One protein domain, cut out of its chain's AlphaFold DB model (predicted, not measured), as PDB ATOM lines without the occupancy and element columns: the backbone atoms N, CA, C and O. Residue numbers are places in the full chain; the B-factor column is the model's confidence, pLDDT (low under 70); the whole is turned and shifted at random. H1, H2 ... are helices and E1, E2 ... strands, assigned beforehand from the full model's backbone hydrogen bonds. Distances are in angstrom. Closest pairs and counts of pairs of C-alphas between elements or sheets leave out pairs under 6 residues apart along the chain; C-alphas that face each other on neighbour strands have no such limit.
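What this domain is: This is residues 116 to 194 of the 194 residues of an uncharacterized protein of Lysinibacillus sp. AC-3 (UniProt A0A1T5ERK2). What shape do these atoms make? A hairpin of two strands, E1 and E2, forms a small ribbon, and the first part of H1, residues 155 to 161, lies near E2; the rest of H1 and the whole of H2, in residues 162 to 194, stick out as a free arm with a corner between the two helices, like an L. What is it built of? The printed part has 79 residues with two named strands and two named helices, in the order E1, E2, H1, H2; the sheet's order is E1 - E2, antiparallel, and the class is mixed, helices and strands. How compact is it? It is only just loose, close to extended, with a radius of gyration of the C-alphas of 16.9 A and spans of 48 by 37 by 23 A.

How they stand to each other: How do the strands pair? E1, residues 124 to 131, and E2, residues 134 to 142, are antiparallel neighbours and form a hairpin, with 152 degrees between their directions. N 127 and O 139 are 2.8 A apart and N 141 and O 125 are 3.0 A apart, within hydrogen-bond range. E2 bends by 54 degrees at residue 137. What comes near the sheet? H1, residues 155 to 171, has 2 pairs of C-alphas within 8 A of E2, the closest being those of Ile 140 and Met 158, 7.1 A apart. E1 and H1 are apart. Where is the last helix? H2, residues 174 to 192, is apart from E1, E2 and H1. In H1 and H2 every O i to N i+4 pair is within hydrogen-bond range.

Where its parts are: Where does the sheet begin? E1 begins at C-alpha 124, at (-21.898, 39.375, 5.607), and is 20.8 A long from first to last C-alpha; E2 is 23.5 A long. Where do the helices run? H1 starts at C-alpha 155, at (-35.492, 45.015, 3.992), and is 24.9 A long. H2 is 27.4 A long and ends at C-alpha 192, at (-2.093, 23.152, -1.647).

The domain as a whole: How large is it? The two C-alphas farthest apart are those of Asn 132 and Asn 194, at 53.5 A. Without residues 162 to 194, which stand free, the body has 46 residues and spans 40 by 24 by 12 A. Is the backbone whole, and how are its links? The printed part has no cut and ends at residue 194, the chain's last. The links E1 to E2 and H1 to H2 are tight, and E2 to H1 is long, residues 143 to 154. Where is confidence low? The mean pLDDT of the printed part is 84.8, and residues 116 to 118, 144 to 150 and 194 are under 70.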
ATOM      1  N   GLN A 116      -6.023  44.224  -1.365       51.91
ATOM      2  CA  GLN A 116      -7.129  45.138  -1.111       51.91
ATOM      3  C   GLN A 116      -8.074  44.573  -0.038       51.91
ATOM      4  O   GLN A 116      -8.825  43.634  -0.289       51.91
ATOM      5  N   GLU A 117      -8.039  45.195   1.150       57.03
ATOM      6  CA  GLU A 117      -8.969  45.064   2.296       57.03
ATOM      7  C   GLU A 117     -10.394  45.538   1.932       57.03
ATOM      8  O   GLU A 117     -10.931  46.486   2.502       57.03
ATOM      9  N   TRP A 118     -10.970  44.987   0.865       64.12
ATOM     10  CA  TRP A 118     -12.285  45.388   0.380       64.12
ATOM     11  C   TRP A 118     -13.229  44.209   0.487       64.12
ATOM     12  O   TRP A 118     -13.179  43.293  -0.325       64.12
ATOM     13  N   VAL A 119     -14.119  44.252   1.466       73.94
ATOM     14  CA  VAL A 119     -15.231  43.308   1.594       73.94
ATOM     15  C   VAL A 119     -16.113  43.255   0.337       73.94
ATOM     16  O   VAL A 119     -16.403  44.276  -0.288       73.94
ATOM     17  N   HIS A 120     -16.575  42.062  -0.039       82.69
ATOM     18  CA  HIS A 120     -17.560  41.874  -1.110       82.69
ATOM     19  C   HIS A 120     -18.970  41.642  -0.550       82.69
ATOM     20  O   HIS A 120     -19.143  41.222   0.585       82.69
ATOM     21  N   MET A 121     -20.020  41.815  -1.355       82.38
ATOM     22  CA  MET A 121     -21.419  41.666  -0.912       82.38
ATOM     23  C   MET A 121     -21.786  40.265  -0.388       82.38
ATOM     24  O   MET A 121     -22.836  40.092   0.215       82.38
ATOM     25  N   GLY A 122     -20.961  39.251  -0.644       80.94
ATOM     26  CA  GLY A 122     -21.144  37.904  -0.085       80.94
ATOM     27  C   GLY A 122     -20.517  37.731   1.303       80.94
ATOM     28  O   GLY A 122     -20.804  36.750   1.981       80.94
ATOM     29  N   GLN A 123     -19.675  38.673   1.723       86.56
ATOM     30  CA  GLN A 123     -19.126  38.776   3.066       86.56
ATOM     31  C   GLN A 123     -20.107  39.561   3.931       86.56
ATOM     32  O   GLN A 123     -20.231  40.783   3.834       86.56
ATOM     33  N   VAL A 124     -20.852  38.824   4.749       88.56
ATOM     34  CA  VAL A 124     -21.898  39.375   5.607       88.56
ATOM     35  C   VAL A 124     -21.726  38.916   7.044       88.56
ATOM     36  O   VAL A 124     -21.263  37.806   7.309       88.56
ATOM     37  N   GLU A 125     -22.170  39.754   7.971       88.62
ATOM     38  CA  GLU A 125     -22.316  39.390   9.375       88.62
ATOM     39  C   GLU A 125     -23.781  39.045   9.669       88.62
ATOM     40  O   GLU A 125     -24.698  39.804   9.335       88.62
ATOM     41  N   LEU A 126     -24.000  37.893  10.310       91.12
ATOM     42  CA  LEU A 126     -25.304  37.487  10.825       91.12
ATOM     43  C   LEU A 126     -25.460  38.000  12.254       91.12
ATOM     44  O   LEU A 126     -24.737  37.582  13.154       91.12
ATOM     45  N   VAL A 127     -26.434  38.879  12.466       90.06
ATOM     46  CA  VAL A 127     -26.660  39.547  13.748       90.06
ATOM     47  C   VAL A 127     -27.979  39.060  14.342       90.06
ATOM     48  O   VAL A 127     -29.034  39.375  13.788       90.06
ATOM     49  N   PRO A 128     -27.969  38.308  15.456       90.69
ATOM     50  CA  PRO A 128     -29.190  37.996  16.191       90.69
ATOM     51  C   PRO A 128     -29.867  39.288  16.661       90.69
ATOM     52  O   PRO A 128     -29.203  40.183  17.184       90.69
ATOM     53  N   VAL A 129     -31.180  39.400  16.465       88.75
ATOM     54  CA  VAL A 129     -31.954  40.597  16.824       88.75
ATOM     55  C   VAL A 129     -33.059  40.243  17.806       88.75
ATOM     56  O   VAL A 129     -33.862  39.333  17.567       88.75
ATOM     57  N   ASP A 130     -33.117  41.025  18.882       89.44
ATOM     58  CA  ASP A 130     -34.218  41.004  19.832       89.44
ATOM     59  C   ASP A 130     -35.454  41.679  19.239       89.44
ATOM     60  O   ASP A 130     -35.442  42.852  18.858       89.44
ATOM     61  N   ILE A 131     -36.549  40.932  19.188       85.94
ATOM     62  CA  ILE A 131     -37.872  41.418  18.817       85.94
ATOM     63  C   ILE A 131     -38.785  41.071  19.990       85.94
ATOM     64  O   ILE A 131     -38.957  39.902  20.325       85.94
ATOM     65  N   ASN A 132     -39.354  42.092  20.637       86.94
ATOM     66  CA  ASN A 132     -40.179  41.933  21.841       86.94
ATOM     67  C   ASN A 132     -39.458  41.170  22.974       86.94
ATOM     68  O   ASN A 132     -39.988  40.192  23.501       86.94
ATOM     69  N   GLU A 133     -38.238  41.604  23.320       86.69
ATOM     70  CA  GLU A 133     -37.439  41.052  24.435       86.69
ATOM     71  C   GLU A 133     -37.042  39.570  24.265       86.69
ATOM     72  O   GLU A 133     -36.705  38.883  25.231       86.69
ATOM     73  N   LYS A 134     -37.083  39.056  23.028       86.00
ATOM     74  CA  LYS A 134     -36.624  37.709  22.667       86.00
ATOM     75  C   LYS A 134     -35.839  37.744  21.359       86.00
ATOM     76  O   LYS A 134     -36.278  38.379  20.402       86.00
ATOM     77  N   VAL A 135     -34.754  36.973  21.271       84.38
ATOM     78  CA  VAL A 135     -34.040  36.745  20.007       84.38
ATOM     79  C   VAL A 135     -34.951  35.944  19.072       84.38
ATOM     80  O   VAL A 135     -35.157  34.747  19.266       84.38
ATOM     81  N   GLN A 136     -35.539  36.617  18.082       87.81
ATOM     82  CA  GLN A 136     -36.500  36.020  17.141       87.81
ATOM     83  C   GLN A 136     -36.115  36.222  15.674       87.81
ATOM     84  O   GLN A 136     -36.760  35.657  14.791       87.81
ATOM     85  N   GLY A 137     -35.085  37.020  15.399       87.94
ATOM     86  CA  GLY A 137     -34.628  37.298  14.045       87.94
ATOM     87  C   GLY A 137     -33.117  37.213  13.920       87.94
ATOM     88  O   GLY A 137     -32.384  37.345  14.899       87.94
ATOM     89  N   ILE A 138     -32.664  37.026  12.687       91.50
ATOM     90  CA  ILE A 138     -31.273  37.212  12.290       91.50
ATOM     91  C   ILE A 138     -31.291  38.283  11.206       91.50
ATOM     92  O   ILE A 138     -31.955  38.123  10.182       91.50
ATOM     93  N   ALA A 139     -30.611  39.391  11.462       90.38
ATOM     94  CA  ALA A 139     -30.399  40.441  10.487       90.38
ATOM     95  C   ALA A 139     -29.032  40.279   9.820       90.38
ATOM     96  O   ALA A 139     -28.162  39.562  10.315       90.38
ATOM     97  N   ILE A 140     -28.868  40.937   8.678       91.00
ATOM     98  CA  ILE A 140     -27.685  40.803   7.835       91.00
ATOM     99  C   ILE A 140     -27.080  42.182   7.661       91.00
ATOM    100  O   ILE A 140     -27.770  43.119   7.247       91.00
ATOM    101  N   LYS A 141     -25.797  42.293   7.987       87.31
ATOM    102  CA  LYS A 141     -25.000  43.497   7.764       87.31
ATOM    103  C   LYS A 141     -23.919  43.212   6.735       87.31
ATOM    104  O   LYS A 141     -23.425  42.087   6.656       87.31
ATOM    105  N   GLU A 142     -23.567  44.227   5.954       80.44
ATOM    106  CA  GLU A 142     -22.353  44.170   5.133       80.44
ATOM    107  C   GLU A 142     -21.146  43.994   6.063       80.44
ATOM    108  O   GLU A 142     -21.131  44.555   7.154       80.44
ATOM    109  N   GLN A 143     -20.155  43.187   5.692       72.56
ATOM    110  CA  GLN A 143     -18.898  43.193   6.439       72.56
ATOM    111  C   GLN A 143     -18.203  44.552   6.212       72.56
ATOM    112  O   GLN A 143     -18.355  45.151   5.154       72.56
ATOM    113  N   SER A 144     -17.471  45.072   7.198       67.50
ATOM    114  CA  SER A 144     -16.690  46.313   7.076       67.50
ATOM    115  C   SER A 144     -15.306  46.086   7.662       67.50
ATOM    116  O   SER A 144     -15.199  45.650   8.807       67.50
ATOM    117  N   ASP A 145     -14.265  46.426   6.900       58.28
ATOM    118  CA  ASP A 145     -12.869  46.344   7.352       58.28
ATOM    119  C   ASP A 145     -12.449  47.580   8.184       58.28
ATOM    120  O   ASP A 145     -11.377  47.607   8.785       58.28
ATOM    121  N   PHE A 146     -13.324  48.592   8.303       53.84
ATOM    122  CA  PHE A 146     -13.076  49.838   9.040       53.84
ATOM    123  C   PHE A 146     -14.044  50.070  10.208       53.84
ATOM    124  O   PHE A 146     -15.156  49.548  10.237       53.84
ATOM    125  N   TRP A 147     -13.637  50.968  11.119       47.97
ATOM    126  CA  TRP A 147     -14.392  51.555  12.243       47.97
ATOM    127  C   TRP A 147     -15.749  52.206  11.879       47.97
ATOM    128  O   TRP A 147     -16.416  52.765  12.753       47.97
ATOM    129  N   SER A 148     -16.167  52.173  10.611       56.09
ATOM    130  CA  SER A 148     -17.536  52.474  10.197       56.09
ATOM    131  C   SER A 148     -18.469  51.362  10.657       56.09
ATOM    132  O   SER A 148     -18.210  50.189  10.409       56.09
ATOM    133  N   VAL A 149     -19.571  51.730  11.312       56.62
ATOM    134  CA  VAL A 149     -20.616  50.775  11.693       56.62
ATOM    135  C   VAL A 149     -21.176  50.164  10.404       56.62
ATOM    136  O   VAL A 149     -21.763  50.910   9.619       56.62
ATOM    137  N   PRO A 150     -20.998  48.853  10.164       65.94
ATOM    138  CA  PRO A 150     -21.466  48.249   8.931       65.94
ATOM    139  C   PRO A 150     -22.982  48.398   8.802       65.94
ATOM    140  O   PRO A 150     -23.731  48.167   9.763       65.94
ATOM    141  N   GLU A 151     -23.434  48.817   7.621       78.56
ATOM    142  CA  GLU A 151     -24.843  49.103   7.385       78.56
ATOM    143  C   GLU A 151     -25.665  47.812   7.289       78.56
ATOM    144  O   GLU A 151     -25.250  46.785   6.742       78.56
ATOM    145  N   MET A 152     -26.874  47.874   7.846       87.75
ATOM    146  CA  MET A 152     -27.856  46.808   7.711       87.75
ATOM    147  C   MET A 152     -28.311  46.716   6.260       87.75
ATOM    148  O   MET A 152     -28.609  47.733   5.630       87.75
ATOM    149  N   TRP A 153     -28.483  45.500   5.753       89.00
ATOM    150  CA  TRP A 153     -29.100  45.329   4.447       89.00
ATOM    151  C   TRP A 153     -30.507  45.939   4.408       89.00
ATOM    152  O   TRP A 153     -31.276  45.814   5.365       89.00
ATOM    153  N   PRO A 154     -30.910  46.549   3.278       87.88
ATOM    154  CA  PRO A 154     -32.286  46.973   3.087       87.88
ATOM    155  C   PRO A 154     -33.253  45.792   3.209       87.88
ATOM    156  O   PRO A 154     -32.997  44.705   2.682       87.88
ATOM    157  N   LYS A 155     -34.428  46.024   3.814       91.31
ATOM    158  CA  LYS A 155     -35.492  45.015   3.992       91.31
ATOM    159  C   LYS A 155     -35.755  44.187   2.731       91.31
ATOM    160  O   LYS A 155     -35.900  42.974   2.825       91.31
ATOM    161  N   LYS A 156     -35.811  44.832   1.558       89.31
ATOM    162  CA  LYS A 156     -36.050  44.157   0.272       89.31
ATOM    163  C   LYS A 156     -35.021  43.047   0.014       89.31
ATOM    164  O   LYS A 156     -35.425  41.927  -0.273       89.31
ATOM    165  N   ARG A 157     -33.726  43.334   0.194       88.19
ATOM    166  CA  ARG A 157     -32.645  42.355  -0.007       88.19
ATOM    167  C   ARG A 157     -32.715  41.218   1.005       88.19
ATOM    168  O   ARG A 157     -32.573  40.065   0.624       88.19
ATOM    169  N   MET A 158     -32.991  41.520   2.276       92.25
ATOM    170  CA  MET A 158     -33.141  40.480   3.303       92.25
ATOM    171  C   MET A 158     -34.325  39.544   3.009       92.25
ATOM    172  O   MET A 158     -34.205  38.333   3.165       92.25
ATOM    173  N   VAL A 159     -35.450  40.084   2.524       93.88
ATOM    174  CA  VAL A 159     -36.607  39.279   2.096       93.88
ATOM    175  C   VAL A 159     -36.266  38.409   0.884       93.88
ATOM    176  O   VAL A 159     -36.674  37.252   0.839       93.88
ATOM    177  N   GLU A 160     -35.543  38.943  -0.100       92.88
ATOM    178  CA  GLU A 160     -35.079  38.164  -1.256       92.88
ATOM    179  C   GLU A 160     -34.130  37.043  -0.833       92.88
ATOM    180  O   GLU A 160     -34.342  35.895  -1.219       92.88
ATOM    181  N   LEU A 161     -33.145  37.334   0.021       93.75
ATOM    182  CA  LEU A 161     -32.212  36.329   0.523       93.75
ATOM    183  C   LEU A 161     -32.925  35.213   1.288       93.75
ATOM    184  O   LEU A 161     -32.666  34.040   1.036       93.75
ATOM    185  N   ALA A 162     -33.865  35.562   2.170       94.75
ATOM    186  CA  ALA A 162     -34.653  34.577   2.903       94.75
ATOM    187  C   ALA A 162     -35.408  33.626   1.958       94.75
ATOM    188  O   ALA A 162     -35.458  32.426   2.215       94.75
ATOM    189  N   LYS A 163     -35.942  34.138   0.838       96.19
ATOM    190  CA  LYS A 163     -36.584  33.303  -0.188       96.19
ATOM    191  C   LYS A 163     -35.588  32.367  -0.864       96.19
ATOM    192  O   LYS A 163     -35.891  31.190  -0.988       96.19
ATOM    193  N   TYR A 164     -34.409  32.855  -1.253       95.25
ATOM    194  CA  TYR A 164     -33.382  32.003  -1.864       95.25
ATOM    195  C   TYR A 164     -32.894  30.900  -0.918       95.25
ATOM    196  O   TYR A 164     -32.740  29.761  -1.350       95.25
ATOM    197  N   ILE A 165     -32.698  31.214   0.367       94.62
ATOM    198  CA  ILE A 165     -32.328  30.223   1.389       94.62
ATOM    199  C   ILE A 165     -33.442  29.188   1.555       94.62
ATOM    200  O   ILE A 165     -33.158  27.993   1.551       94.62
ATOM    201  N   LEU A 166     -34.700  29.630   1.658       96.06
ATOM    202  CA  LEU A 166     -35.840  28.724   1.779       96.06
ATOM    203  C   LEU A 166     -35.926  27.788   0.569       96.06
ATOM    204  O   LEU A 166     -35.962  26.574   0.742       96.06
ATOM    205  N   THR A 167     -35.853  28.337  -0.644       95.56
ATOM    206  CA  THR A 167     -35.820  27.545  -1.877       95.56
ATOM    207  C   THR A 167     -34.673  26.539  -1.852       95.56
ATOM    208  O   THR A 167     -34.897  25.367  -2.116       95.56
ATOM    209  N   PHE A 168     -33.455  26.936  -1.474       94.56
ATOM    210  CA  PHE A 168     -32.341  25.993  -1.346       94.56
ATOM    211  C   PHE A 168     -32.673  24.835  -0.390       94.56
ATOM    212  O   PHE A 168     -32.465  23.679  -0.747       94.56
ATOM    213  N   THR A 169     -33.256  25.126   0.777       95.50
ATOM    214  CA  THR A 169     -33.614  24.104   1.779       95.50
ATOM    215  C   THR A 169     -34.742  23.168   1.339       95.50
ATOM    216  O   THR A 169     -34.856  22.067   1.862       95.50
ATOM    217  N   GLU A 170     -35.561  23.565   0.364       95.25
ATOM    218  CA  GLU A 170     -36.609  22.710  -0.212       95.25
ATOM    219  C   GLU A 170     -36.047  21.672  -1.198       95.25
ATOM    220  O   GLU A 170     -36.659  20.625  -1.406       95.25
ATOM    221  N   TYR A 171     -34.887  21.945  -1.805       93.06
ATOM    222  CA  TYR A 171     -34.270  21.090  -2.830       93.06
ATOM    223  C   TYR A 171     -33.035  20.323  -2.348       93.06
ATOM    224  O   TYR A 171     -32.517  19.482  -3.087       93.06
ATOM    225  N   VAL A 172     -32.538  20.621  -1.150       93.94
ATOM    226  CA  VAL A 172     -31.264  20.111  -0.641       93.94
ATOM    227  C   VAL A 172     -31.459  19.469   0.724       93.94
ATOM    228  O   VAL A 172     -32.080  20.046   1.610       93.94
ATOM    229  N   ASP A 173     -30.878  18.283   0.893       93.19
ATOM    230  CA  ASP A 173     -30.821  17.565   2.161       93.19
ATOM    231  C   ASP A 173     -29.398  17.545   2.752       93.19
ATOM    232  O   ASP A 173     -28.412  17.962   2.130       93.19
ATOM    233  N   ASP A 174     -29.280  17.017   3.971       95.19
ATOM    234  CA  ASP A 174     -27.997  16.900   4.669       95.19
ATOM    235  C   ASP A 174     -26.989  16.023   3.909       95.19
ATOM    236  O   ASP A 174     -25.777  16.242   3.989       95.19
ATOM    237  N   GLN A 175     -27.457  15.029   3.144       95.12
ATOM    238  CA  GLN A 175     -26.575  14.182   2.345       95.12
ATOM    239  C   GLN A 175     -25.909  14.995   1.233       95.12
ATOM    240  O   GLN A 175     -24.693  14.898   1.041       95.12
ATOM    241  N   TRP A 176     -26.676  15.813   0.518       95.62
ATOM    242  CA  TRP A 176     -26.156  16.707  -0.506       95.62
ATOM    243  C   TRP A 176     -25.167  17.715   0.088       95.62
ATOM    244  O   TRP A 176     -24.077  17.890  -0.463       95.62
ATOM    245  N   ILE A 177     -25.481  18.312   1.248       93.31
ATOM    246  CA  ILE A 177     -24.585  19.254   1.949       93.31
ATOM    247  C   ILE A 177     -23.250  18.578   2.290       93.31
ATOM    248  O   ILE A 177     -22.178  19.122   2.009       93.31
ATOM    249  N   ASN A 178     -23.291  17.359   2.829       95.06
ATOM    250  CA  ASN A 178     -22.088  16.591   3.149       95.06
ATOM    251  C   ASN A 178     -21.241  16.290   1.904       95.06
ATOM    252  O   ASN A 178     -20.010  16.409   1.939       95.06
ATOM    253  N   GLN A 179     -21.879  15.948   0.782       94.56
ATOM    254  CA  GLN A 179     -21.181  15.722  -0.485       94.56
ATOM    255  C   GLN A 179     -20.535  17.005  -1.021       94.56
ATOM    256  O   GLN A 179     -19.388  16.968  -1.476       94.56
ATOM    257  N   TYR A 180     -21.241  18.136  -0.956       92.94
ATOM    258  CA  TYR A 180     -20.715  19.440  -1.354       92.94
ATOM    259  C   TYR A 180     -19.474  19.824  -0.530       92.94
ATOM    260  O   TYR A 180     -18.431  20.175  -1.094       92.94
ATOM    261  N   ASN A 181     -19.551  19.680   0.796       92.75
ATOM    262  CA  ASN A 181     -18.449  19.985   1.711       92.75
ATOM    263  C   ASN A 181     -17.233  19.078   1.474       92.75
ATOM    264  O   ASN A 181     -16.103  19.565   1.426       92.75
ATOM    265  N   THR A 182     -17.460  17.778   1.252       94.69
ATOM    266  CA  THR A 182     -16.388  16.809   0.961       94.69
ATOM    267  C   THR A 182     -15.644  17.173  -0.324       94.69
ATOM    268  O   THR A 182     -14.419  17.298  -0.316       94.69
ATOM    269  N   LYS A 183     -16.369  17.440  -1.420       92.94
ATOM    270  CA  LYS A 183     -15.764  17.862  -2.697       92.94
ATOM    271  C   LYS A 183     -14.964  19.156  -2.550       92.94
ATOM    272  O   LYS A 183     -13.864  19.265  -3.091       92.94
ATOM    273  N   SER A 184     -15.500  20.122  -1.808       87.44
ATOM    274  CA  SER A 184     -14.836  21.406  -1.556       87.44
ATOM    275  C   SER A 184     -13.531  21.231  -0.772       87.44
ATOM    276  O   SER A 184     -12.519  21.848  -1.105       87.44
ATOM    277  N   TYR A 185     -13.523  20.355   0.238       89.69
ATOM    278  CA  TYR A 185     -12.320  20.005   0.993       89.69
ATOM    279  C   TYR A 185     -11.248  19.364   0.099       89.69
ATOM    280  O   TYR A 185     -10.101  19.812   0.088       89.69
ATOM    281  N   GLU A 186     -11.625  18.375  -0.716       91.00
ATOM    282  CA  GLU A 186     -10.703  17.707  -1.643       91.00
ATOM    283  C   GLU A 186     -10.079  18.671  -2.660       91.00
ATOM    284  O   GLU A 186      -8.898  18.550  -2.990       91.00
ATOM    285  N   GLN A 187     -10.851  19.640  -3.163       88.06
ATOM    286  CA  GLN A 187     -10.343  20.666  -4.077       88.06
ATOM    287  C   GLN A 187      -9.301  21.567  -3.406       88.06
ATOM    288  O   GLN A 187      -8.243  21.802  -3.993       88.06
ATOM    289  N   ARG A 188      -9.553  22.018  -2.170       85.81
ATOM    290  CA  ARG A 188      -8.586  22.821  -1.399       85.81
ATOM    291  C   ARG A 188      -7.289  22.055  -1.150       85.81
ATOM    292  O   ARG A 188      -6.207  22.615  -1.297       85.81
ATOM    293  N   GLU A 189      -7.377  20.768  -0.823       88.25
ATOM    294  CA  GLU A 189      -6.192  19.931  -0.607       88.25
ATOM    295  C   GLU A 189      -5.388  19.694  -1.894       88.25
ATOM    296  O   GLU A 189      -4.161  19.661  -1.845       88.25
ATOM    297  N   LYS A 190      -6.041  19.590  -3.059       86.69
ATOM    298  CA  LYS A 190      -5.346  19.534  -4.359       86.69
ATOM    299  C   LYS A 190      -4.607  20.835  -4.673       86.69
ATOM    300  O   LYS A 190      -3.488  20.775  -5.165       86.69
ATOM    301  N   GLN A 191      -5.201  21.988  -4.368       80.31
ATOM    302  CA  GLN A 191      -4.587  23.298  -4.615       80.31
ATOM    303  C   GLN A 191      -3.347  23.558  -3.749       80.31
ATOM    304  O   GLN A 191      -2.433  24.213  -4.219       80.31
ATOM    305  N   LYS A 192      -3.279  23.025  -2.521       79.62
ATOM    306  CA  LYS A 192      -2.093  23.152  -1.647       79.62
ATOM    307  C   LYS A 192      -0.906  22.269  -2.054       79.62
ATOM    308  O   LYS A 192       0.189  22.451  -1.533       79.62
ATOM    309  N   ARG A 193      -1.144  21.240  -2.874       71.81
ATOM    310  CA  ARG A 193      -0.126  20.260  -3.297       71.81
ATOM    311  C   ARG A 193       0.567  20.637  -4.610       71.81
ATOM    312  O   ARG A 193       1.532  19.966  -4.967       71.81
ATOM    313  N   ASN A 194       0.065  21.659  -5.300       50.72
ATOM    314  CA  ASN A 194       0.619  22.222  -6.532       50.72
ATOM    315  C   ASN A 194       1.253  23.582  -6.239       50.72
ATOM    316  O   ASN A 194       2.188  23.940  -6.983       50.72
TER     317      ASN A 194